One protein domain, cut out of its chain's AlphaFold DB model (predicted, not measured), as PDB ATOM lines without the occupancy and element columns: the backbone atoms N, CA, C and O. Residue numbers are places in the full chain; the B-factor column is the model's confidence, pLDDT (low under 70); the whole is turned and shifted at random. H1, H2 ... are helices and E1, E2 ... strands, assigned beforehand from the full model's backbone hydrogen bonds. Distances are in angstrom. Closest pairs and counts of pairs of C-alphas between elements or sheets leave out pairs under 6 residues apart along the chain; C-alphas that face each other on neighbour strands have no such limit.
ATOM      1  N   LEU A  99      95.328 105.640 133.142       95.00
ATOM      2  CA  LEU A  99      96.537 105.197 132.437       95.00
ATOM      3  C   LEU A  99      97.412 106.372 131.991       95.00
ATOM      4  O   LEU A  99      98.638 106.253 131.951       95.00
ATOM      5  N   VAL A 100      96.787 107.491 131.621       96.25
ATOM      6  CA  VAL A 100      97.471 108.650 131.039       96.25
ATOM      7  C   VAL A 100      97.848 109.674 132.104       96.25
ATOM      8  O   VAL A 100      99.001 110.092 132.154       96.25
ATOM      9  N   ALA A 101      96.919 110.036 132.991       95.25
ATOM     10  CA  ALA A 101      97.095 111.081 133.997       95.25
ATOM     11  C   ALA A 101      98.358 110.908 134.866       95.25
ATOM     12  O   ALA A 101      99.072 111.898 135.017       95.25
ATOM     13  N   PRO A 102      98.741 109.700 135.339       96.12
ATOM     14  CA  PRO A 102      99.945 109.533 136.163       96.12
ATOM     15  C   PRO A 102     101.268 109.888 135.469       96.12
ATOM     16  O   PRO A 102     102.297 109.998 136.133       96.12
ATOM     17  N   LYS A 103     101.278 110.022 134.136       96.50
ATOM     18  CA  LYS A 103     102.463 110.458 133.382       96.50
ATOM     19  C   LYS A 103     102.652 111.979 133.414       96.50
ATOM     20  O   LYS A 103     103.766 112.441 133.190       96.50
ATOM     21  N   HIS A 104     101.575 112.727 133.663       95.00
ATOM     22  CA  HIS A 104     101.511 114.188 133.528       95.00
ATOM     23  C   HIS A 104     101.242 114.895 134.862       95.00
ATOM     24  O   HIS A 104     101.713 116.012 135.077       95.00
ATOM     25  N   PHE A 105     100.510 114.243 135.767       93.50
ATOM     26  CA  PHE A 105     100.054 114.804 137.038       93.50
ATOM     27  C   PHE A 105     100.670 114.082 138.235       93.50
ATOM     28  O   PHE A 105     100.910 112.871 138.209       93.50
ATOM     29  N   THR A 106     100.906 114.831 139.311       92.94
ATOM     30  CA  THR A 106     101.291 114.256 140.606       92.94
ATOM     31  C   THR A 106     100.110 113.531 141.260       92.94
ATOM     32  O   THR A 106      98.962 113.690 140.852       92.94
ATOM     33  N   ALA A 107     100.379 112.742 142.307       93.38
ATOM     34  CA  ALA A 107      99.323 112.079 143.077       93.38
ATOM     35  C   ALA A 107      98.280 113.078 143.609       93.38
ATOM     36  O   ALA A 107      97.092 112.883 143.380       93.38
ATOM     37  N   ASP A 108      98.737 114.175 144.216       91.69
ATOM     38  CA  ASP A 108      97.875 115.226 144.771       91.69
ATOM     39  C   ASP A 108      97.069 115.956 143.678       91.69
ATOM     40  O   ASP A 108      95.923 116.343 143.885       91.69
ATOM     41  N   GLU A 109      97.647 116.145 142.487       91.50
ATOM     42  CA  GLU A 109      96.934 116.731 141.345       91.50
ATOM     43  C   GLU A 109      95.844 115.796 140.807       91.50
ATOM     44  O   GLU A 109      94.775 116.261 140.415       91.50
ATOM     45  N   MET A 110      96.084 114.482 140.813       92.38
ATOM     46  CA  MET A 110      95.098 113.498 140.362       92.38
ATOM     47  C   MET A 110      93.861 113.431 141.266       92.38
ATOM     48  O   MET A 110      92.794 113.073 140.774       92.38
ATOM     49  N   GLU A 111      93.954 113.822 142.542       92.12
ATOM     50  CA  GLU A 111      92.788 113.906 143.441       92.12
ATOM     51  C   GLU A 111      91.750 114.941 142.977       92.12
ATOM     52  O   GLU A 111      90.585 114.867 143.363       92.12
ATOM     53  N   LYS A 112      92.153 115.884 142.117       90.94
ATOM     54  CA  LYS A 112      91.273 116.913 141.546       90.94
ATOM     55  C   LYS A 112      90.527 116.446 140.295       90.94
ATOM     56  O   LYS A 112      89.660 117.165 139.798       90.94
ATOM     57  N   ILE A 113      90.869 115.272 139.759       93.62
ATOM     58  CA  ILE A 113      90.297 114.749 138.519       93.62
ATOM     59  C   ILE A 113      89.029 113.958 138.832       93.62
ATOM     60  O   ILE A 113      89.063 112.903 139.466       93.62
ATOM     61  N   ASN A 114      87.904 114.440 138.312       95.12
ATOM     62  CA  ASN A 114      86.609 113.790 138.425       95.12
ATOM     63  C   ASN A 114      86.196 113.181 137.085       95.12
ATOM     64  O   ASN A 114      86.302 113.813 136.032       95.12
ATOM     65  N   TYR A 115      85.682 111.954 137.126       94.12
ATOM     66  CA  TYR A 115      85.249 111.232 135.935       94.12
ATOM     67  C   TYR A 115      83.736 111.042 135.922       94.12
ATOM     68  O   TYR A 115      83.135 110.539 136.870       94.12
ATOM     69  N   GLU A 116      83.137 111.377 134.787       92.06
ATOM     70  CA  GLU A 116      81.748 111.108 134.453       92.06
ATOM     71  C   GLU A 116      81.681 110.403 133.091       92.06
ATOM     72  O   GLU A 116      82.668 110.271 132.362       92.06
ATOM     73  N   THR A 117      80.495 109.927 132.715       89.62
ATOM     74  CA  THR A 117      80.299 109.287 131.410       89.62
ATOM     75  C   THR A 117      80.669 110.241 130.277       89.62
ATOM     76  O   THR A 117      80.049 111.287 130.099       89.62
ATOM     77  N   GLY A 118      81.700 109.862 129.518       89.62
ATOM     78  CA  GLY A 118      82.233 110.645 128.403       89.62
ATOM     79  C   GLY A 118      82.887 111.975 128.789       89.62
ATOM     80  O   GLY A 118      83.238 112.726 127.888       89.62
ATOM     81  N   THR A 119      83.060 112.277 130.079       94.06
ATOM     82  CA  THR A 119      83.609 113.563 130.530       94.06
ATOM     83  C   THR A 119      84.645 113.363 131.628       94.06
ATOM     84  O   THR A 119      84.421 112.620 132.579       94.06
ATOM     85  N   MET A 120      85.763 114.065 131.520       95.12
ATOM     86  CA  MET A 120      86.705 114.270 132.611       95.12
ATOM     87  C   MET A 120      86.650 115.743 133.012       95.12
ATOM     88  O   MET A 120      86.731 116.612 132.145       95.12
ATOM     89  N   ARG A 121      86.481 116.026 134.302       95.12
ATOM     90  CA  ARG A 121      86.443 117.383 134.853       95.12
ATOM     91  C   ARG A 121      87.606 117.591 135.794       95.12
ATOM     92  O   ARG A 121      87.899 116.708 136.600       95.12
ATOM     93  N   ILE A 122      88.238 118.750 135.701       92.44
ATOM     94  CA  ILE A 122      89.337 119.102 136.582       92.44
ATOM     95  C   ILE A 122      89.274 120.576 136.945       92.44
ATOM     96  O   ILE A 122      89.041 121.424 136.089       92.44
ATOM     97  N   GLU A 123      89.479 120.868 138.221       91.31
ATOM     98  CA  GLU A 123      89.350 122.209 138.783       91.31
ATOM     99  C   GLU A 123      90.600 122.523 139.608       91.31
ATOM    100  O   GLU A 123      90.987 121.753 140.493       91.31
ATOM    101  N   TRP A 124      91.259 123.643 139.307       90.62
ATOM    102  CA  TRP A 124      92.431 124.120 140.036       90.62
ATOM    103  C   TRP A 124      92.237 125.526 140.541       90.62
ATOM    104  O   TRP A 124      91.994 126.431 139.757       90.62
ATOM    105  N   ASP A 125      92.529 125.725 141.818       91.06
ATOM    106  CA  ASP A 125      92.807 127.057 142.331       91.06
ATOM    107  C   ASP A 125      94.169 127.532 141.816       91.06
ATOM    108  O   ASP A 125      95.187 126.853 142.010       91.06
ATOM    109  N   ILE A 126      94.183 128.697 141.179       89.56
ATOM    110  CA  ILE A 126      95.380 129.361 140.662       89.56
ATOM    111  C   ILE A 126      95.704 130.593 141.502       89.56
ATOM    112  O   ILE A 126      94.820 131.242 142.065       89.56
ATOM    113  N   ARG A 127      96.998 130.903 141.628       81.56
ATOM    114  CA  ARG A 127      97.467 132.044 142.435       81.56
ATOM    115  C   ARG A 127      98.175 133.105 141.612       81.56
ATOM    116  O   ARG A 127      98.355 134.218 142.098       81.56
ATOM    117  N   ASN A 128      98.650 132.748 140.426       85.94
ATOM    118  CA  ASN A 128      99.389 133.633 139.541       85.94
ATOM    119  C   ASN A 128      99.323 133.135 138.086       85.94
ATOM    120  O   ASN A 128      98.895 132.017 137.807       85.94
ATOM    121  N   GLU A 129      99.792 133.972 137.164       87.69
ATOM    122  CA  GLU A 129      99.806 133.680 135.725       87.69
ATOM    123  C   GLU A 129     100.763 132.529 135.349       87.69
ATOM    124  O   GLU A 129     100.524 131.817 134.375       87.69
ATOM    125  N   GLU A 130     101.835 132.303 136.117       90.38
ATOM    126  CA  GLU A 130     102.770 131.198 135.857       90.38
ATOM    127  C   GLU A 130     102.084 129.836 136.047       90.38
ATOM    128  O   GLU A 130     102.328 128.917 135.260       90.38
ATOM    129  N   ASP A 131     101.172 129.730 137.023       89.81
ATOM    130  CA  ASP A 131     100.343 128.539 137.233       89.81
ATOM    131  C   ASP A 131      99.481 128.255 135.992       89.81
ATOM    132  O   ASP A 131      99.408 127.114 135.534       89.81
ATOM    133  N   ILE A 132      98.875 129.291 135.396       91.38
ATOM    134  CA  ILE A 132      98.033 129.163 134.196       91.38
ATOM    135  C   ILE A 132      98.854 128.648 133.014       91.38
ATOM    136  O   ILE A 132      98.456 127.688 132.347       91.38
ATOM    137  N   VAL A 133     100.019 129.248 132.761       92.75
ATOM    138  CA  VAL A 133     100.919 128.835 131.670       92.75
ATOM    139  C   VAL A 133     101.377 127.388 131.858       92.75
ATOM    140  O   VAL A 133     101.303 126.584 130.927       92.75
ATOM    141  N   ALA A 134     101.824 127.029 133.063       91.31
ATOM    142  CA  ALA A 134     102.317 125.686 133.344       91.31
ATOM    143  C   ALA A 134     101.211 124.628 133.220       91.31
ATOM    144  O   ALA A 134     101.426 123.567 132.624       91.31
ATOM    145  N   LEU A 135     100.019 124.911 133.753       90.75
ATOM    146  CA  LEU A 135      98.904 123.971 133.714       90.75
ATOM    147  C   LEU A 135      98.340 123.819 132.299       90.75
ATOM    148  O   LEU A 135      98.120 122.692 131.869       90.75
ATOM    149  N   THR A 136      98.151 124.906 131.546       92.06
ATOM    150  CA  THR A 136      97.667 124.827 130.152       92.06
ATOM    151  C   THR A 136      98.604 124.007 129.263       92.06
ATOM    152  O   THR A 136      98.127 123.143 128.526       92.06
ATOM    153  N   ALA A 137      99.925 124.178 129.392       91.81
ATOM    154  CA  ALA A 137     100.904 123.350 128.681       91.81
ATOM    155  C   ALA A 137     100.790 121.861 129.063       91.81
ATOM    156  O   ALA A 137     100.717 120.994 128.190       91.81
ATOM    157  N   LYS A 138     100.689 121.571 130.368       91.81
ATOM    158  CA  LYS A 138     100.473 120.211 130.884       91.81
ATOM    159  C   LYS A 138      99.176 119.593 130.335       91.81
ATOM    160  O   LYS A 138      99.166 118.420 129.965       91.81
ATOM    161  N   PHE A 139      98.094 120.371 130.221       90.31
ATOM    162  CA  PHE A 139      96.827 119.913 129.634       90.31
ATOM    163  C   PHE A 139      96.925 119.577 128.166       90.31
ATOM    164  O   PHE A 139      96.334 118.590 127.724       90.31
ATOM    165  N   GLU A 140      97.645 120.396 127.415       92.19
ATOM    166  CA  GLU A 140      97.837 120.155 125.999       92.19
ATOM    167  C   GLU A 140      98.593 118.839 125.771       92.19
ATOM    168  O   GLU A 140      98.159 118.013 124.967       92.19
ATOM    169  N   GLU A 141      99.665 118.586 126.525       93.50
ATOM    170  CA  GLU A 141     100.407 117.319 126.457       93.50
ATOM    171  C   GLU A 141      99.555 116.117 126.874       93.50
ATOM    172  O   GLU A 141      99.553 115.089 126.191       93.50
ATOM    173  N   PHE A 142      98.778 116.259 127.948       93.94
ATOM    174  CA  PHE A 142      97.864 115.224 128.417       93.94
ATOM    175  C   PHE A 142      96.784 114.878 127.372       93.94
ATOM    176  O   PHE A 142      96.581 113.702 127.056       93.94
ATOM    177  N   CYS A 143      96.116 115.884 126.797       93.25
ATOM    178  CA  CYS A 143      95.084 115.682 125.775       93.25
ATOM    179  C   CYS A 143      95.676 115.060 124.504       93.25
ATOM    180  O   CYS A 143      95.067 114.167 123.908       93.25
ATOM    181  N   ARG A 144      96.893 115.473 124.131       93.88
ATOM    182  CA  ARG A 144      97.642 114.890 123.014       93.88
ATOM    183  C   ARG A 144      97.952 113.413 123.253       93.88
ATOM    184  O   ARG A 144      97.666 112.606 122.378       93.88
ATOM    185  N   ASP A 145      98.450 113.036 124.435       95.31
ATOM    186  CA  ASP A 145      98.721 111.631 124.792       95.31
ATOM    187  C   ASP A 145      97.436 110.788 124.757       95.31
ATOM    188  O   ASP A 145      97.407 109.720 124.137       95.31
ATOM    189  N   MET A 146      96.336 111.295 125.333       94.12
ATOM    190  CA  MET A 146      95.030 110.636 125.241       94.12
ATOM    191  C   MET A 146      94.619 110.402 123.789       94.12
ATOM    192  O   MET A 146      94.187 109.300 123.435       94.12
ATOM    193  N   ARG A 147      94.756 111.425 122.942       92.94
ATOM    194  CA  ARG A 147      94.309 111.340 121.560       92.94
ATOM    195  C   ARG A 147      95.191 110.424 120.721       92.94
ATOM    196  O   ARG A 147      94.672 109.520 120.068       92.94
ATOM    197  N   ASP A 148      96.500 110.627 120.751       93.19
ATOM    198  CA  ASP A 148      97.447 109.914 119.894       93.19
ATOM    199  C   ASP A 148      97.463 108.413 120.202       93.19
ATOM    200  O   ASP A 148      97.557 107.585 119.290       93.19
ATOM    201  N   ASN A 149      97.298 108.047 121.476       94.38
ATOM    202  CA  ASN A 149      97.370 106.654 121.903       94.38
ATOM    203  C   ASN A 149      95.996 105.974 121.988       94.38
ATOM    204  O   ASN A 149      95.899 104.781 121.689       94.38
ATOM    205  N   TYR A 150      94.923 106.703 122.318       94.69
ATOM    206  CA  TYR A 150      93.608 106.118 122.637       94.69
ATOM    207  C   TYR A 150      92.440 106.708 121.835       94.69
ATOM    208  O   TYR A 150      91.285 106.554 122.239       94.69
ATOM    209  N   ALA A 151      92.716 107.318 120.674       91.31
ATOM    210  CA  ALA A 151      91.742 107.948 119.776       91.31
ATOM    211  C   ALA A 151      90.392 107.224 119.662       91.31
ATOM    212  O   ALA A 151      89.353 107.857 119.796       91.31
ATOM    213  N   GLN A 152      90.392 105.904 119.433       90.69
ATOM    214  CA  GLN A 152      89.156 105.139 119.223       90.69
ATOM    215  C   GLN A 152      88.222 105.203 120.438       90.69
ATOM    216  O   GLN A 152      87.018 105.181 120.244       90.69
ATOM    217  N   ILE A 153      88.760 105.298 121.660       91.69
ATOM    218  CA  ILE A 153      87.991 105.314 122.914       91.69
ATOM    219  C   ILE A 153      87.520 106.731 123.267       91.69
ATOM    220  O   ILE A 153      86.428 106.882 123.817       91.69
ATOM    221  N   VAL A 154      88.339 107.746 122.961       92.00
ATOM    222  CA  VAL A 154      88.166 109.129 123.448       92.00
ATOM    223  C   VAL A 154      87.544 110.091 122.421       92.00
ATOM    224  O   VAL A 154      87.261 111.231 122.768       92.00
ATOM    225  N   ASP A 155      87.297 109.647 121.184       87.69
ATOM    226  CA  ASP A 155      86.855 110.453 120.019       87.69
ATOM    227  C   ASP A 155      85.589 111.313 120.196       87.69
ATOM    228  O   ASP A 155      85.307 112.217 119.410       87.69
ATOM    229  N   ASP A 156      84.756 110.964 121.166       86.81
ATOM    230  CA  ASP A 156      83.483 111.611 121.471       86.81
ATOM    231  C   ASP A 156      83.419 112.082 122.928       86.81
ATOM    232  O   ASP A 156      82.334 112.313 123.463       86.81
ATOM    233  N   THR A 157      84.580 112.204 123.571       92.44
ATOM    234  CA  THR A 157      84.698 112.546 124.986       92.44
ATOM    235  C   THR A 157      85.160 113.982 125.185       92.44
ATOM    236  O   THR A 157      85.702 114.618 124.278       92.44
ATOM    237  N   VAL A 158      84.906 114.499 126.384       95.12
ATOM    238  CA  VAL A 158      85.187 115.880 126.762       95.12
ATOM    239  C   VAL A 158      86.146 115.919 127.945       95.12
ATOM    240  O   VAL A 158      85.965 115.212 128.935       95.12
ATOM    241  N   VAL A 159      87.140 116.793 127.858       95.31
ATOM    242  CA  VAL A 159      88.002 117.206 128.963       95.31
ATOM    243  C   VAL A 159      87.645 118.647 129.311       95.31
ATOM    244  O   VAL A 159      87.858 119.551 128.509       95.31
ATOM    245  N   SER A 160      87.059 118.857 130.487       95.44
ATOM    246  CA  SER A 160      86.721 120.177 131.018       95.44
ATOM    247  C   SER A 160      87.716 120.553 132.105       95.44
ATOM    248  O   SER A 160      87.859 119.819 133.083       95.44
ATOM    249  N   VAL A 161      88.401 121.678 131.939       94.50
ATOM    250  CA  VAL A 161      89.395 122.182 132.892       94.50
ATOM    251  C   VAL A 161      89.012 123.590 133.302       94.50
ATOM    252  O   VAL A 161      88.792 124.425 132.429       94.50
ATOM    253  N   ALA A 162      88.950 123.859 134.603       94.12
ATOM    254  CA  ALA A 162      88.740 125.191 135.155       94.12
ATOM    255  C   ALA A 162      89.946 125.637 135.992       94.12
ATOM    256  O   ALA A 162      90.449 124.886 136.830       94.12
ATOM    257  N   PHE A 163      90.381 126.870 135.759       94.75
ATOM    258  CA  PHE A 163      91.366 127.587 136.557       94.75
ATOM    259  C   PHE A 163      90.633 128.674 137.338       94.75
ATOM    260  O   PHE A 163      90.086 129.599 136.741       94.75
ATOM    261  N   ASN A 164      90.595 128.523 138.656       93.31
ATOM    262  CA  ASN A 164      89.807 129.329 139.570       93.31
ATOM    263  C   ASN A 164      90.713 130.292 140.328       93.31
ATOM    264  O   ASN A 164      91.570 129.878 141.113       93.31
ATOM    265  N   GLU A 165      90.515 131.582 140.118       93.50
ATOM    266  CA  GLU A 165      91.083 132.593 140.997       93.50
ATOM    267  C   GLU A 165      90.234 132.780 142.262       93.50
ATOM    268  O   GLU A 165      89.027 132.523 142.248       93.50
ATOM    269  N   PRO A 166      90.838 133.238 143.374       87.62
ATOM    270  CA  PRO A 166      90.110 133.459 144.616       87.62
ATOM    271  C   PRO A 166      89.026 134.529 144.452       87.62
ATOM    272  O   PRO A 166      89.311 135.659 144.061       87.62
ATOM    273  N   ALA A 167      87.790 134.178 144.811       83.44
ATOM    274  CA  ALA A 167      86.640 135.061 144.682       83.44
ATOM    275  C   ALA A 167      86.760 136.352 145.509       83.44
ATOM    276  O   ALA A 167      87.303 136.355 146.621       83.44
ATOM    277  N   VAL A 168      86.152 137.433 145.011       78.56
ATOM    278  CA  VAL A 168      85.902 138.643 145.806       78.56
ATOM    279  C   VAL A 168      84.528 138.497 146.448       78.56
ATOM    280  O   VAL A 168      83.510 138.400 145.768       78.56
ATOM    281  N   VAL A 169      84.488 138.459 147.779       71.56
ATOM    282  CA  VAL A 169      83.241 138.278 148.530       71.56
ATOM    283  C   VAL A 169      82.675 139.638 148.919       71.56
ATOM    284  O   VAL A 169      83.241 140.334 149.764       71.56
ATOM    285  N   PHE A 170      81.533 139.996 148.336       69.81
ATOM    286  CA  PHE A 170      80.690 141.077 148.840       69.81
ATOM    287  C   PHE A 170      79.759 140.521 149.924       69.81
ATOM    288  O   PHE A 170      79.342 139.367 149.867       69.81
ATOM    289  N   ALA A 251      79.152 146.879 135.823       95.19
ATOM    290  CA  ALA A 251      80.474 147.200 135.300       95.19
ATOM    291  C   ALA A 251      81.230 145.943 134.835       95.19
ATOM    292  O   ALA A 251      81.873 145.979 133.783       95.19
ATOM    293  N   CYS A 252      81.156 144.826 135.574       94.81
ATOM    294  CA  CYS A 252      81.736 143.548 135.145       94.81
ATOM    295  C   CYS A 252      81.105 143.066 133.833       94.81
ATOM    296  O   CYS A 252      81.820 142.681 132.904       94.81
ATOM    297  N   GLU A 253      79.776 143.115 133.733       95.44
ATOM    298  CA  GLU A 253      79.034 142.724 132.531       95.44
ATOM    299  C   GLU A 253      79.371 143.615 131.336       95.44
ATOM    300  O   GLU A 253      79.705 143.110 130.259       95.44
ATOM    301  N   TYR A 254      79.384 144.934 131.536       96.25
ATOM    302  CA  TYR A 254      79.769 145.892 130.506       96.25
ATOM    303  C   TYR A 254      81.207 145.661 130.025       96.25
ATOM    304  O   TYR A 254      81.474 145.631 128.818       96.25
ATOM    305  N   ALA A 255      82.148 145.452 130.948       96.81
ATOM    306  CA  ALA A 255      83.539 145.175 130.616       96.81
ATOM    307  C   ALA A 255      83.697 143.859 129.842       96.81
ATOM    308  O   ALA A 255      84.441 143.814 128.863       96.81
ATOM    309  N   ALA A 256      82.979 142.806 130.235       96.38
ATOM    310  CA  ALA A 256      82.975 141.534 129.520       96.38
ATOM    311  C   ALA A 256      82.386 141.672 128.105       96.38
ATOM    312  O   ALA A 256      82.935 141.121 127.148       96.38
ATOM    313  N   TRP A 257      81.307 142.448 127.958       94.81
ATOM    314  CA  TRP A 257      80.647 142.700 126.675       94.81
ATOM    315  C   TRP A 257      81.505 143.536 125.714       94.81
ATOM    316  O   TRP A 257      81.541 143.255 124.515       94.81
ATOM    317  N   THR A 258      82.215 144.539 126.233       95.44
ATOM    318  CA  THR A 258      83.069 145.439 125.437       95.44
ATOM    319  C   THR A 258      84.483 144.922 125.198       95.44
ATOM    320  O   THR A 258      85.193 145.469 124.352       95.44
ATOM    321  N   PHE A 259      84.908 143.879 125.913       95.69
ATOM    322  CA  PHE A 259      86.219 143.278 125.711       95.69
ATOM    323  C   PHE A 259      86.372 142.802 124.250       95.69
ATOM    324  O   PHE A 259      85.527 142.040 123.764       95.69
ATOM    325  N   PRO A 260      87.436 143.207 123.527       92.31
ATOM    326  CA  PRO A 260      87.587 142.942 122.095       92.31
ATOM    327  C   PRO A 260      88.038 141.497 121.836       92.31
ATOM    328  O   PRO A 260      89.143 141.233 121.368       92.31
ATOM    329  N   LYS A 261      87.179 140.529 122.160       87.75
ATOM    330  CA  LYS A 261      87.481 139.095 122.064       87.75
ATOM    331  C   LYS A 261      87.857 138.640 120.648       87.75
ATOM    332  O   LYS A 261      88.706 137.766 120.518       87.75
ATOM    333  N   SER A 262      87.304 139.283 119.616       85.75
ATOM    334  CA  SER A 262      87.628 139.037 118.199       85.75
ATOM    335  C   SER A 262      89.104 139.267 117.865       85.75
ATOM    336  O   SER A 262      89.654 138.616 116.988       85.75
ATOM    337  N   ASP A 263      89.797 140.135 118.610       86.69
ATOM    338  CA  ASP A 263      91.230 140.371 118.391       86.69
ATOM    339  C   ASP A 263      92.087 139.142 118.762       86.69
ATOM    340  O   ASP A 263      93.262 139.063 118.392       86.69
ATOM    341  N   TYR A 264      91.508 138.181 119.489       82.44
ATOM    342  CA  TYR A 264      92.185 136.994 120.009       82.44
ATOM    343  C   TYR A 264      91.585 135.691 119.480       82.44
ATOM    344  O   TYR A 264      92.319 134.722 119.269       82.44
ATOM    345  N   ASP A 265      90.268 135.660 119.275       79.06
ATOM    346  CA  ASP A 265      89.540 134.498 118.788       79.06
ATOM    347  C   ASP A 265      88.192 134.907 118.168       79.06
ATOM    348  O   ASP A 265      87.258 135.304 118.865       79.06
ATOM    349  N   ASP A 266      88.085 134.784 116.843       69.62
ATOM    350  CA  ASP A 266      86.851 135.066 116.095       69.62
ATOM    351  C   ASP A 266      85.829 133.916 116.151       69.62
ATOM    352  O   ASP A 266      84.755 133.991 115.543       69.62
ATOM    353  N   SER A 267      86.142 132.816 116.841       74.25
ATOM    354  CA  SER A 267      85.195 131.719 116.979       74.25
ATOM    355  C   SER A 267      84.025 132.114 117.883       74.25
ATOM    356  O   SER A 267      84.163 132.741 118.933       74.25
ATOM    357  N   GLN A 268      82.841 131.618 117.533       71.88
ATOM    358  CA  GLN A 268      81.660 131.662 118.403       71.88
ATOM    359  C   GLN A 268      81.819 130.840 119.700       71.88
ATOM    360  O   GLN A 268      80.889 130.756 120.498       71.88
ATOM    361  N   PHE A 269      82.968 130.188 119.889       85.50
ATOM    362  CA  PHE A 269      83.243 129.276 120.989       85.50
ATOM    363  C   PHE A 269      84.033 129.931 122.127       85.50
ATOM    364  O   PHE A 269      84.239 129.273 123.148       85.50
ATOM    365  N   LEU A 270      84.442 131.200 121.972       91.75
ATOM    366  CA  LEU A 270      84.980 132.035 123.043       91.75
ATOM    367  C   LEU A 270      83.880 132.910 123.674       91.75
ATOM    368  O   LEU A 270      83.263 133.756 123.018       91.75
ATOM    369  N   ALA A 271      83.680 132.743 124.978       93.25
ATOM    370  CA  ALA A 271      82.790 133.556 125.794       93.25
ATOM    371  C   ALA A 271      83.569 134.249 126.918       93.25
ATOM    372  O   ALA A 271      84.427 133.642 127.557       93.25
ATOM    373  N   VAL A 272      83.238 135.518 127.148       95.50
ATOM    374  CA  VAL A 272      83.660 136.302 128.308       95.50
ATOM    375  C   VAL A 272      82.386 136.873 128.912       95.50
ATOM    376  O   VAL A 272      81.626 137.531 128.203       95.50
ATOM    377  N   GLU A 273      82.127 136.566 130.175       95.88
ATOM    378  CA  GLU A 273      80.904 136.942 130.892       95.88
ATOM    379  C   GLU A 273      81.290 137.572 132.238       95.88
ATOM    380  O   GLU A 273      82.223 137.101 132.886       95.88
ATOM    381  N   GLY A 274      80.601 138.637 132.655       95.00
ATOM    382  CA  GLY A 274      80.710 139.183 134.009       95.00
ATOM    383  C   GLY A 274      79.664 138.513 134.892       95.00
ATOM    384  O   GLY A 274      78.483 138.603 134.582       95.00
ATOM    385  N   LEU A 275      80.062 137.806 135.950       91.69
ATOM    386  CA  LEU A 275      79.149 136.972 136.739       91.69
ATOM    387  C   LEU A 275      79.320 137.189 138.246       91.69
ATOM    388  O   LEU A 275      80.432 137.164 138.778       91.69
ATOM    389  N   GLU A 276      78.185 137.267 138.943       88.62
ATOM    390  CA  GLU A 276      78.132 137.200 140.406       88.62
ATOM    391  C   GLU A 276      78.478 135.783 140.894       88.62
ATOM    392  O   GLU A 276      79.201 135.623 141.875       88.62
ATOM    393  N   LYS A 277      77.990 134.743 140.197       88.31
ATOM    394  CA  LYS A 277      78.128 133.333 140.597       88.31
ATOM    395  C   LYS A 277      78.423 132.395 139.425       88.31
ATOM    396  O   LYS A 277      77.895 132.576 138.330       88.31
ATOM    397  N   ILE A 278      79.168 131.322 139.694       85.06
ATOM    398  CA  ILE A 278      79.358 130.175 138.792       85.06
ATOM    399  C   ILE A 278      78.980 128.903 139.547       85.06
ATOM    400  O   ILE A 278      79.501 128.638 140.619       85.06
ATOM    401  N   ALA A 279      78.061 128.107 138.992       79.50
ATOM    402  CA  ALA A 279      77.617 126.835 139.582       79.50
ATOM    403  C   ALA A 279      77.126 126.917 141.050       79.50
ATOM    404  O   ALA A 279      77.063 125.904 141.740       79.50
ATOM    405  N   GLY A 280      76.706 128.105 141.500       78.25
ATOM    406  CA  GLY A 280      76.266 128.369 142.874       78.25
ATOM    407  C   GLY A 280      77.344 128.992 143.763       78.25
ATOM    408  O   GLY A 280      76.991 129.582 144.783       78.25
ATOM    409  N   ASP A 281      78.609 128.946 143.347       82.31
ATOM    410  CA  ASP A 281      79.729 129.553 144.056       82.31
ATOM    411  C   ASP A 281      79.886 131.026 143.682       82.31
ATOM    412  O   ASP A 281      79.690 131.432 142.535       82.31
ATOM    413  N   CYS A 282      80.228 131.832 144.681       85.31
ATOM    414  CA  CYS A 282      80.445 133.265 144.540       85.31
ATOM    415  C   CYS A 282      81.697 133.540 143.695       85.31
ATOM    416  O   CYS A 282      82.754 132.970 143.961       85.31
ATOM    417  N   LEU A 283      81.576 134.427 142.706       88.00
ATOM    418  CA  LEU A 283      82.667 134.898 141.853       88.00
ATOM    419  C   LEU A 283      82.853 136.411 142.007       88.00
ATOM    420  O   LEU A 283      83.897 136.851 142.481       88.00
ATOM    421  N   ASN A 284      81.841 137.193 141.617       89.06
ATOM    422  CA  ASN A 284      81.913 138.651 141.449       89.06
ATOM    423  C   ASN A 284      83.089 139.097 140.571       89.06
ATOM    424  O   ASN A 284      83.965 139.865 140.986       89.06
ATOM    425  N   GLY A 285      83.114 138.580 139.347       94.25
ATOM    426  CA  GLY A 285      84.220 138.775 138.424       94.25
ATOM    427  C   GLY A 285      83.894 138.237 137.042       94.25
ATOM    428  O   GLY A 285      82.791 138.432 136.538       94.25
ATOM    429  N   PHE A 286      84.859 137.565 136.424       96.50
ATOM    430  CA  PHE A 286      84.816 137.233 135.006       96.50
ATOM    431  C   PHE A 286      84.895 135.733 134.766       96.50
ATOM    432  O   PHE A 286      85.716 135.029 135.352       96.50
ATOM    433  N   PHE A 287      84.079 135.251 133.838       96.38
ATOM    434  CA  PHE A 287      84.122 133.889 133.341       96.38
ATOM    435  C   PHE A 287      84.611 133.873 131.896       96.38
ATOM    436  O   PHE A 287      83.930 134.346 130.986       96.38
ATOM    437  N   LEU A 288      85.812 133.334 131.693       95.94
ATOM    438  CA  LEU A 288      86.464 133.174 130.399       95.94
ATOM    439  C   LEU A 288      86.336 131.715 129.960       95.94
ATOM    440  O   LEU A 288      87.082 130.855 130.424       95.94
ATOM    441  N   ARG A 289      85.404 131.414 129.056       94.81
ATOM    442  CA  ARG A 289      85.137 130.040 128.609       94.81
ATOM    443  C   ARG A 289      85.488 129.851 127.141       94.81
ATOM    444  O   ARG A 289      85.018 130.603 126.290       94.81
ATOM    445  N   ARG A 290      86.226 128.783 126.833       93.06
ATOM    446  CA  ARG A 290      86.539 128.370 125.459       93.06
ATOM    447  C   ARG A 290      86.241 126.890 125.229       93.06
ATOM    448  O   ARG A 290      86.808 126.030 125.898       93.06
ATOM    449  N   TYR A 291      85.366 126.586 124.271       93.19
ATOM    450  CA  TYR A 291      85.156 125.218 123.768       93.19
ATOM    451  C   TYR A 291      86.125 124.930 122.625       93.19
ATOM    452  O   TYR A 291      86.234 125.780 121.764       93.19
ATOM    453  N   ILE A 292      86.808 123.787 122.589       91.31
ATOM    454  CA  ILE A 292      87.865 123.463 121.618       91.31
ATOM    455  C   ILE A 292      87.576 122.100 120.992       91.31
ATOM    456  O   ILE A 292      87.408 121.113 121.707       91.31
ATOM    457  N   GLU A 293      87.585 122.013 119.665       91.25
ATOM    458  CA  GLU A 293      87.586 120.736 118.947       91.25
ATOM    459  C   GLU A 293      89.014 120.333 118.581       91.25
ATOM    460  O   GLU A 293      89.589 120.812 117.605       91.25
ATOM    461  N   TRP A 294      89.590 119.393 119.336       88.94
ATOM    462  CA  TRP A 294      91.002 119.013 119.219       88.94
ATOM    463  C   TRP A 294      91.423 118.625 117.792       88.94
ATOM    464  O   TRP A 294      92.539 118.892 117.352       88.94
ATOM    465  N   LYS A 295      90.522 117.985 117.038       84.38
ATOM    466  CA  LYS A 295      90.793 117.526 115.666       84.38
ATOM    467  C   LYS A 295      90.959 118.656 114.654       84.38
ATOM    468  O   LYS A 295      91.584 118.436 113.615       84.38
ATOM    469  N   THR A 296      90.333 119.801 114.892       85.75
ATOM    470  CA  THR A 296      90.229 120.900 113.923       85.75
ATOM    471  C   THR A 296      90.978 122.143 114.388       85.75
ATOM    472  O   THR A 296      91.384 122.949 113.552       85.75
ATOM    473  N   GLU A 297      91.223 122.271 115.690       82.81
ATOM    474  CA  GLU A 297      91.834 123.439 116.308       82.81
ATOM    475  C   GLU A 297      93.192 123.083 116.924       82.81
ATOM    476  O   GLU A 297      93.287 122.329 117.890       82.81
ATOM    477  N   GLN A 298      94.265 123.647 116.362       72.69
ATOM    478  CA  GLN A 298      95.632 123.472 116.858       72.69
ATOM    479  C   GLN A 298      96.093 124.699 117.646       72.69
ATOM    480  O   GLN A 298      95.705 125.827 117.341       72.69
ATOM    481  N   GLU A 299      96.940 124.469 118.654       78.38
ATOM    482  CA  GLU A 299      97.621 125.501 119.455       78.38
ATOM    483  C   GLU A 299      96.690 126.469 120.213       78.38
ATOM    484  O   GLU A 299      97.160 127.452 120.782       78.38
ATOM    485  N   ILE A 300      95.376 126.219 120.268       84.12
ATOM    486  CA  ILE A 300      94.431 127.107 120.964       84.12
ATOM    487  C   ILE A 300      94.680 127.112 122.474       84.12
ATOM    488  O   ILE A 300      94.709 128.184 123.069       84.12
ATOM    489  N   ILE A 301      94.944 125.950 123.083       88.88
ATOM    490  CA  ILE A 301      95.226 125.853 124.528       88.88
ATOM    491  C   ILE A 301      96.429 126.726 124.907       88.88
ATOM    492  O   ILE A 301      96.337 127.513 125.846       88.88
ATOM    493  N   SER A 302      97.510 126.674 124.123       87.62
ATOM    494  CA  SER A 302      98.717 127.483 124.348       87.62
ATOM    495  C   SER A 302      98.500 129.006 124.288       87.62
ATOM    496  O   SER A 302      99.302 129.762 124.837       87.62
ATOM    497  N   LYS A 303      97.419 129.479 123.653       89.12
ATOM    498  CA  LYS A 303      97.079 130.912 123.546       89.12
ATOM    499  C   LYS A 303      96.252 131.423 124.723       89.12
ATOM    500  O   LYS A 303      96.179 132.633 124.935       89.12
ATOM    501  N   MET A 304      95.645 130.523 125.493       92.12
ATOM    502  CA  MET A 304      94.738 130.877 126.582       92.12
ATOM    503  C   MET A 304      95.385 131.713 127.696       92.12
ATOM    504  O   MET A 304      94.742 132.675 128.112       92.12
ATOM    505  N   PRO A 305      96.641 131.466 128.126       93.31
ATOM    506  CA  PRO A 305      97.298 132.343 129.100       93.31
ATOM    507  C   PRO A 305      97.433 133.788 128.598       93.31
ATOM    508  O   PRO A 305      97.137 134.745 129.306       93.31
ATOM    509  N   ALA A 306      97.790 133.979 127.323       92.25
ATOM    510  CA  ALA A 306      97.890 135.321 126.751       92.25
ATOM    511  C   ALA A 306      96.528 136.035 126.721       92.25
ATOM    512  O   ALA A 306      96.451 137.230 127.001       92.25
ATOM    513  N   LEU A 307      95.448 135.309 126.414       93.25
ATOM    514  CA  LEU A 307      94.088 135.847 126.452       93.25
ATOM    515  C   LEU A 307      93.661 136.221 127.879       93.25
ATOM    516  O   LEU A 307      93.134 137.314 128.091       93.25
ATOM    517  N   HIS A 308      93.938 135.351 128.852       95.38
ATOM    518  CA  HIS A 308      93.706 135.614 130.271       95.38
ATOM    519  C   HIS A 308      94.413 136.900 130.725       95.38
ATOM    520  O   HIS A 308      93.776 137.819 131.245       95.38
ATOM    521  N   GLN A 309      95.707 137.027 130.421       94.88
ATOM    522  CA  GLN A 309      96.492 138.222 130.724       94.88
ATOM    523  C   GLN A 309      95.911 139.484 130.066       94.88
ATOM    524  O   GLN A 309      95.892 140.556 130.674       94.88
ATOM    525  N   LYS A 310      95.413 139.391 128.828       95.62
ATOM    526  CA  LYS A 310      94.806 140.536 128.131       95.62
ATOM    527  C   LYS A 310      93.488 140.967 128.761       95.62
ATOM    528  O   LYS A 310      93.245 142.170 128.867       95.62
ATOM    529  N   LEU A 311      92.683 140.017 129.229       96.50
ATOM    530  CA  LEU A 311      91.486 140.312 130.010       96.50
ATOM    531  C   LEU A 311      91.854 140.986 131.342       96.50
ATOM    532  O   LEU A 311      91.318 142.051 131.646       96.50
ATOM    533  N   ARG A 312      92.849 140.463 132.073       95.88
ATOM    534  CA  ARG A 312      93.397 141.092 133.293       95.88
ATOM    535  C   ARG A 312      93.847 142.534 133.048       95.88
ATOM    536  O   ARG A 312      93.484 143.442 133.797       95.88
ATOM    537  N   GLU A 313      94.616 142.772 131.984       95.94
ATOM    538  CA  GLU A 313      95.069 144.113 131.593       95.94
ATOM    539  C   GLU A 313      93.891 145.045 131.278       95.94
ATOM    540  O   GLU A 313      93.938 146.227 131.624       95.94
ATOM    541  N   TYR A 314      92.842 144.536 130.628       96.50
ATOM    542  CA  TYR A 314      91.638 145.298 130.303       96.50
ATOM    543  C   TYR A 314      90.852 145.699 131.559       96.50
ATOM    544  O   TYR A 314      90.509 146.871 131.713       96.50
ATOM    545  N   ILE A 315      90.652 144.759 132.486       96.31
ATOM    546  CA  ILE A 315      89.994 144.985 133.783       96.31
ATOM    547  C   ILE A 315      90.774 146.014 134.607       96.31
ATOM    548  O   ILE A 315      90.199 146.961 135.138       96.31
ATOM    549  N   SER A 316      92.105 145.891 134.651       95.31
ATOM    550  CA  SER A 316      92.967 146.747 135.480       95.31
ATOM    551  C   SER A 316      92.924 148.242 135.131       95.31
ATOM    552  O   SER A 316      93.368 149.076 135.922       95.31
ATOM    553  N   LYS A 317      92.405 148.590 133.948       94.56
ATOM    554  CA  LYS A 317      92.260 149.975 133.478       94.56
ATOM    555  C   LYS A 317      90.968 150.639 133.951       94.56
ATOM    556  O   LYS A 317      90.805 151.831 133.708       94.56
ATOM    557  N   GLN A 318      90.068 149.897 134.593       94.06
ATOM    558  CA  GLN A 318      88.730 150.356 134.957       94.06
ATOM    559  C   GLN A 318      88.615 150.518 136.481       94.06
ATOM    560  O   GLN A 318      88.523 149.518 137.194       94.06
ATOM    561  N   PRO A 319      88.600 151.760 137.006       93.31
ATOM    562  CA  PRO A 319      88.505 152.021 138.443       93.31
ATOM    563  C   PRO A 319      87.307 151.351 139.127       93.31
ATOM    564  O   PRO A 319      87.471 150.833 140.227       93.31
ATOM    565  N   LEU A 320      86.152 151.301 138.452       93.19
ATOM    566  CA  LEU A 320      84.922 150.650 138.933       93.19
ATOM    567  C   LEU A 320      85.099 149.168 139.282       93.19
ATOM    568  O   LEU A 320      84.367 148.646 140.114       93.19
ATOM    569  N   LEU A 321      86.059 148.500 138.641       94.12
ATOM    570  CA  LEU A 321      86.308 147.074 138.820       94.12
ATOM    571  C   LEU A 321      87.417 146.810 139.832       94.12
ATOM    572  O   LEU A 321      87.377 145.828 140.559       94.12
ATOM    573  N   ILE A 322      88.423 147.682 139.904       94.62
ATOM    574  CA  ILE A 322      89.569 147.476 140.801       94.62
ATOM    575  C   ILE A 322      89.369 148.080 142.194       94.62
ATOM    576  O   ILE A 322      90.245 147.911 143.041       94.62
ATOM    577  N   TYR A 323      88.248 148.760 142.450       90.56
ATOM    578  CA  TYR A 323      87.874 149.289 143.762       90.56
ATOM    579  C   TYR A 323      86.427 148.936 144.101       90.56
ATOM    580  O   TYR A 323      85.505 149.334 143.397       90.56
ATOM    581  N   THR A 324      86.213 148.241 145.222       84.00
ATOM    582  CA  THR A 324      84.855 147.892 145.691       84.00
ATOM    583  C   THR A 324      84.100 149.084 146.272       84.00
ATOM    584  O   THR A 324      82.883 149.043 146.429       84.00
ATOM    585  N   ASP A 325      84.830 150.148 146.594       84.94
ATOM    586  CA  ASP A 325      84.347 151.405 147.141       84.94
ATOM    587  C   ASP A 325      84.618 152.566 146.177       84.94
ATOM    588  O   ASP A 325      85.018 153.651 146.585       84.94
ATOM    589  N   TYR A 326      84.473 152.344 144.871       88.50
ATOM    590  CA  TYR A 326      84.480 153.458 143.928       88.50
ATOM    591  C   TYR A 326      83.365 154.467 144.288       88.50
ATOM    592  O   TYR A 326      82.236 154.031 144.547       88.50
ATOM    593  N   PRO A 327      83.621 155.796 144.259       90.75
ATOM    594  CA  PRO A 327      84.828 156.507 143.811       90.75
ATOM    595  C   PRO A 327      85.844 156.838 144.917       90.75
ATOM    596  O   PRO A 327      86.828 157.533 144.651       90.75
ATOM    597  N   GLN A 328      85.634 156.394 146.161       89.12
ATOM    598  CA  GLN A 328      86.560 156.645 147.273       89.12
ATOM    599  C   GLN A 328      87.934 156.005 147.030       89.12
ATOM    600  O   GLN A 328      88.947 156.559 147.470       89.12
ATOM    601  N   ASN A 329      87.965 154.887 146.296       91.12
ATOM    602  CA  ASN A 329      89.172 154.201 145.829       91.12
ATOM    603  C   ASN A 329      90.135 153.806 146.966       91.12
ATOM    604  O   ASN A 329      91.358 153.948 146.838       91.12
ATOM    605  N   GLN A 330      89.604 153.332 148.099       89.88
ATOM    606  CA  GLN A 330      90.410 152.924 149.258       89.88
ATOM    607  C   GLN A 330      90.558 151.403 149.335       89.88
ATOM    608  O   GLN A 330      91.606 150.908 149.760       89.88
ATOM    609  N   ASN A 331      89.554 150.658 148.871       88.88
ATOM    610  CA  ASN A 331      89.491 149.203 148.960       88.88
ATOM    611  C   ASN A 331      89.772 148.572 147.598       88.88
ATOM    612  O   ASN A 331      88.867 148.202 146.849       88.88
ATOM    613  N   ARG A 332      91.064 148.469 147.273       92.44
ATOM    614  CA  ARG A 332      91.506 147.848 146.026       92.44
ATOM    615  C   ARG A 332      91.254 146.340 146.045       92.44
ATOM    616  O   ARG A 332      91.610 145.671 147.015       92.44
ATOM    617  N   VAL A 333      90.738 145.817 144.943       90.81
ATOM    618  CA  VAL A 333      90.563 144.383 144.692       90.81
ATOM    619  C   VAL A 333      91.190 143.980 143.365       90.81
ATOM    620  O   VAL A 333      91.527 144.825 142.533       90.81
ATOM    621  N   ASP A 334      91.373 142.675 143.197       91.38
ATOM    622  CA  ASP A 334      91.705 142.061 141.919       91.38
ATOM    623  C   ASP A 334      90.511 141.184 141.514       91.38
ATOM    624  O   ASP A 334      90.310 140.139 142.135       91.38
ATOM    625  N   PRO A 335      89.650 141.631 140.579       92.81
ATOM    626  CA  PRO A 335      88.460 140.877 140.196       92.81
ATOM    627  C   PRO A 335      88.838 139.481 139.696       92.81
ATOM    628  O   PRO A 335      89.673 139.379 138.798       92.81
ATOM    629  N   PRO A 336      88.253 138.405 140.233       94.12
ATOM    630  CA  PRO A 336      88.652 137.055 139.873       94.12
ATOM    631  C   PRO A 336      88.290 136.754 138.422       94.12
ATOM    632  O   PRO A 336      87.226 137.150 137.935       94.12
ATOM    633  N   ILE A 337      89.155 136.010 137.743       95.81
ATOM    634  CA  ILE A 337      88.875 135.404 136.447       95.81
ATOM    635  C   ILE A 337      88.849 133.887 136.636       95.81
ATOM    636  O   ILE A 337      89.840 133.275 137.024       95.81
ATOM    637  N   VAL A 338      87.712 133.266 136.334       95.56
ATOM    638  CA  VAL A 338      87.629 131.814 136.161       95.56
ATOM    639  C   VAL A 338      87.796 131.507 134.683       95.56
ATOM    640  O   VAL A 338      86.955 131.887 133.864       95.56
ATOM    641  N   MET A 339      88.873 130.807 134.331       95.88
ATOM    642  CA  MET A 339      89.121 130.371 132.961       95.88
ATOM    643  C   MET A 339      88.748 128.900 132.786       95.88
ATOM    644  O   MET A 339      89.347 128.034 133.416       95.88
ATOM    645  N   GLN A 340      87.802 128.602 131.895       95.44
ATOM    646  CA  GLN A 340      87.364 127.243 131.587       95.44
ATOM    647  C   GLN A 340      87.669 126.849 130.137       95.44
ATOM    648  O   GLN A 340      87.245 127.511 129.189       95.44
ATOM    649  N   LEU A 341      88.332 125.707 129.967       94.56
ATOM    650  CA  LEU A 341      88.572 125.056 128.682       94.56
ATOM    651  C   LEU A 341      87.710 123.801 128.579       94.56
ATOM    652  O   LEU A 341      87.796 122.922 129.433       94.56
ATOM    653  N   ILE A 342      86.897 123.700 127.529       94.75
ATOM    654  CA  ILE A 342      86.071 122.523 127.239       94.75
ATOM    655  C   ILE A 342      86.594 121.886 125.957       94.75
ATOM    656  O   ILE A 342      86.282 122.340 124.864       94.75
ATOM    657  N   ILE A 343      87.397 120.838 126.080       93.81
ATOM    658  CA  ILE A 343      88.121 120.225 124.968       93.81
ATOM    659  C   ILE A 343      87.407 118.942 124.556       93.81
ATOM    660  O   ILE A 343      87.321 117.995 125.336       93.81
ATOM    661  N   ARG A 344      86.918 118.885 123.320       93.62
ATOM    662  CA  ARG A 344      86.434 117.656 122.693       93.62
ATOM    663  C   ARG A 344      87.593 116.961 121.978       93.62
ATOM    664  O   ARG A 344      88.176 117.553 121.067       93.62
ATOM    665  N   LEU A 345      87.919 115.738 122.403       90.75
ATOM    666  CA  LEU A 345      89.068 114.956 121.915       90.75
ATOM    667  C   LEU A 345      88.845 114.291 120.545       90.75
ATOM    668  O   LEU A 345      87.686 114.041 120.155       90.75
TER     669      LEU A 345
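AT A GLANCE: This is residues 99 to 170 and 251 to 345 of the 345 residues of an uncharacterized protein of Lachnospiraceae bacterium oral taxon 500 (UniProt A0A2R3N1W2). A twisted sheet of six strands has two long helices, H3 and H5, packed side by side over one face, while H4 packs on the edge strand E4, near the bend of the hairpin E4 and E5. The short helices H1 and H2 lie at one end of the elongated outline and H6 at the other. The printed part has 167 residues with six named helices and six named strands, in the order H1 H2 E1 E2 H3 E3 H4 E4 E5 H5 H6 E6. The mixed sheet runs E1 E2 E3 E6 E5 E4, and the class is mixed, helices and strands. The whole is compact, with a radius of gyration of the C-alphas of 16.9 A and spans of 58 by 35 by 27 A.

HOW THE PARTS SIT: Start with H1, residues 99 to 103, and H2, residues 107 to 110, close but not clearly touching, with the C-alphas of Ala 101 and Met 110 closest at 7.1 A. E1, residues 113 to 116, and E2, residues 119 to 125, form an antiparallel hairpin, with N 114 and O 121 2.8 A apart. H3, residues 129 to 154, touches H1 with residues 142 to 146 alone, the closest C-alphas being Val 100 and Met 146 at 6.6 A. E3, residues 158 to 164, is parallel to E2, with N 122 and O 160 2.9 A apart. E2, H3 and E3 make a strand-helix-strand unit, two parallel neighbour strands with a helix between, its crossover right-handed. H3 is on the sheet over E3 and E6, residues 337 to 344, at a height of 10.0 A. E6 is antiparallel to E3, with N 161 and O 341 2.9 A apart. Past the cut, H4, residues 251 to 258, is on the sheet over E4, residues 270 to 278, at a height of 7.8 A, the closest C-alphas being Glu 253 and Gly 274 at 4.2 A. E4 and E5, residues 281 to 293, form an antiparallel hairpin, with N 273 and O 287 3.0 A apart; E4 bends by 109 degrees at residue 275 and E5 by 108 degrees at residue 284. E5 is parallel to E6, with N 290 and O 340 2.9 A apart. H5, residues 300 to 315, is on the same face as H3, over E6 and E5. H3 and H5 touch at a shallow tilt of 31 degrees, opposite ways, with Val 133 and Pro 305 the closest C-alphas at 5.7 A. H6, residues 319 to 322, only just touches H4, with 3 pairs of C-alphas within 8 A, closest Ala 251 and Leu 320 at 6.7 A. Every O i to N i+4 pair is within hydrogen-bond range in H4, against 20 of 22 in H3, 10 of 12 in H5 and 0 of 1 in H1, where 1 of 2 O i to N i+3 pairs is.

IN THESE COORDINATES: Find C-alpha 99 at (96.537, 105.197, 132.437), where H1 begins. H3 runs 29.8 A from C-alpha 129 at (99.806, 133.680, 135.725), with a kink of 69 degrees near residue 148. E5 spans 27.7 A, E6 22.6 A, H5 22.4 A and E2 20.1 A. E6 ends at C-alpha 344, (86.434, 117.656, 122.693).

THE WHOLE: The C-alphas of Gln 152 and Gln 328 are the two farthest apart, at 58.7 A. Residues 171 to 250 are not printed, and C-alphas 170 and 251 are 14.9 A apart across the cut. The links H4 to E4 and H6 to E6 are long. Residues 170 and 266 have pLDDT under 70, and the mean of the printed part is 90.9.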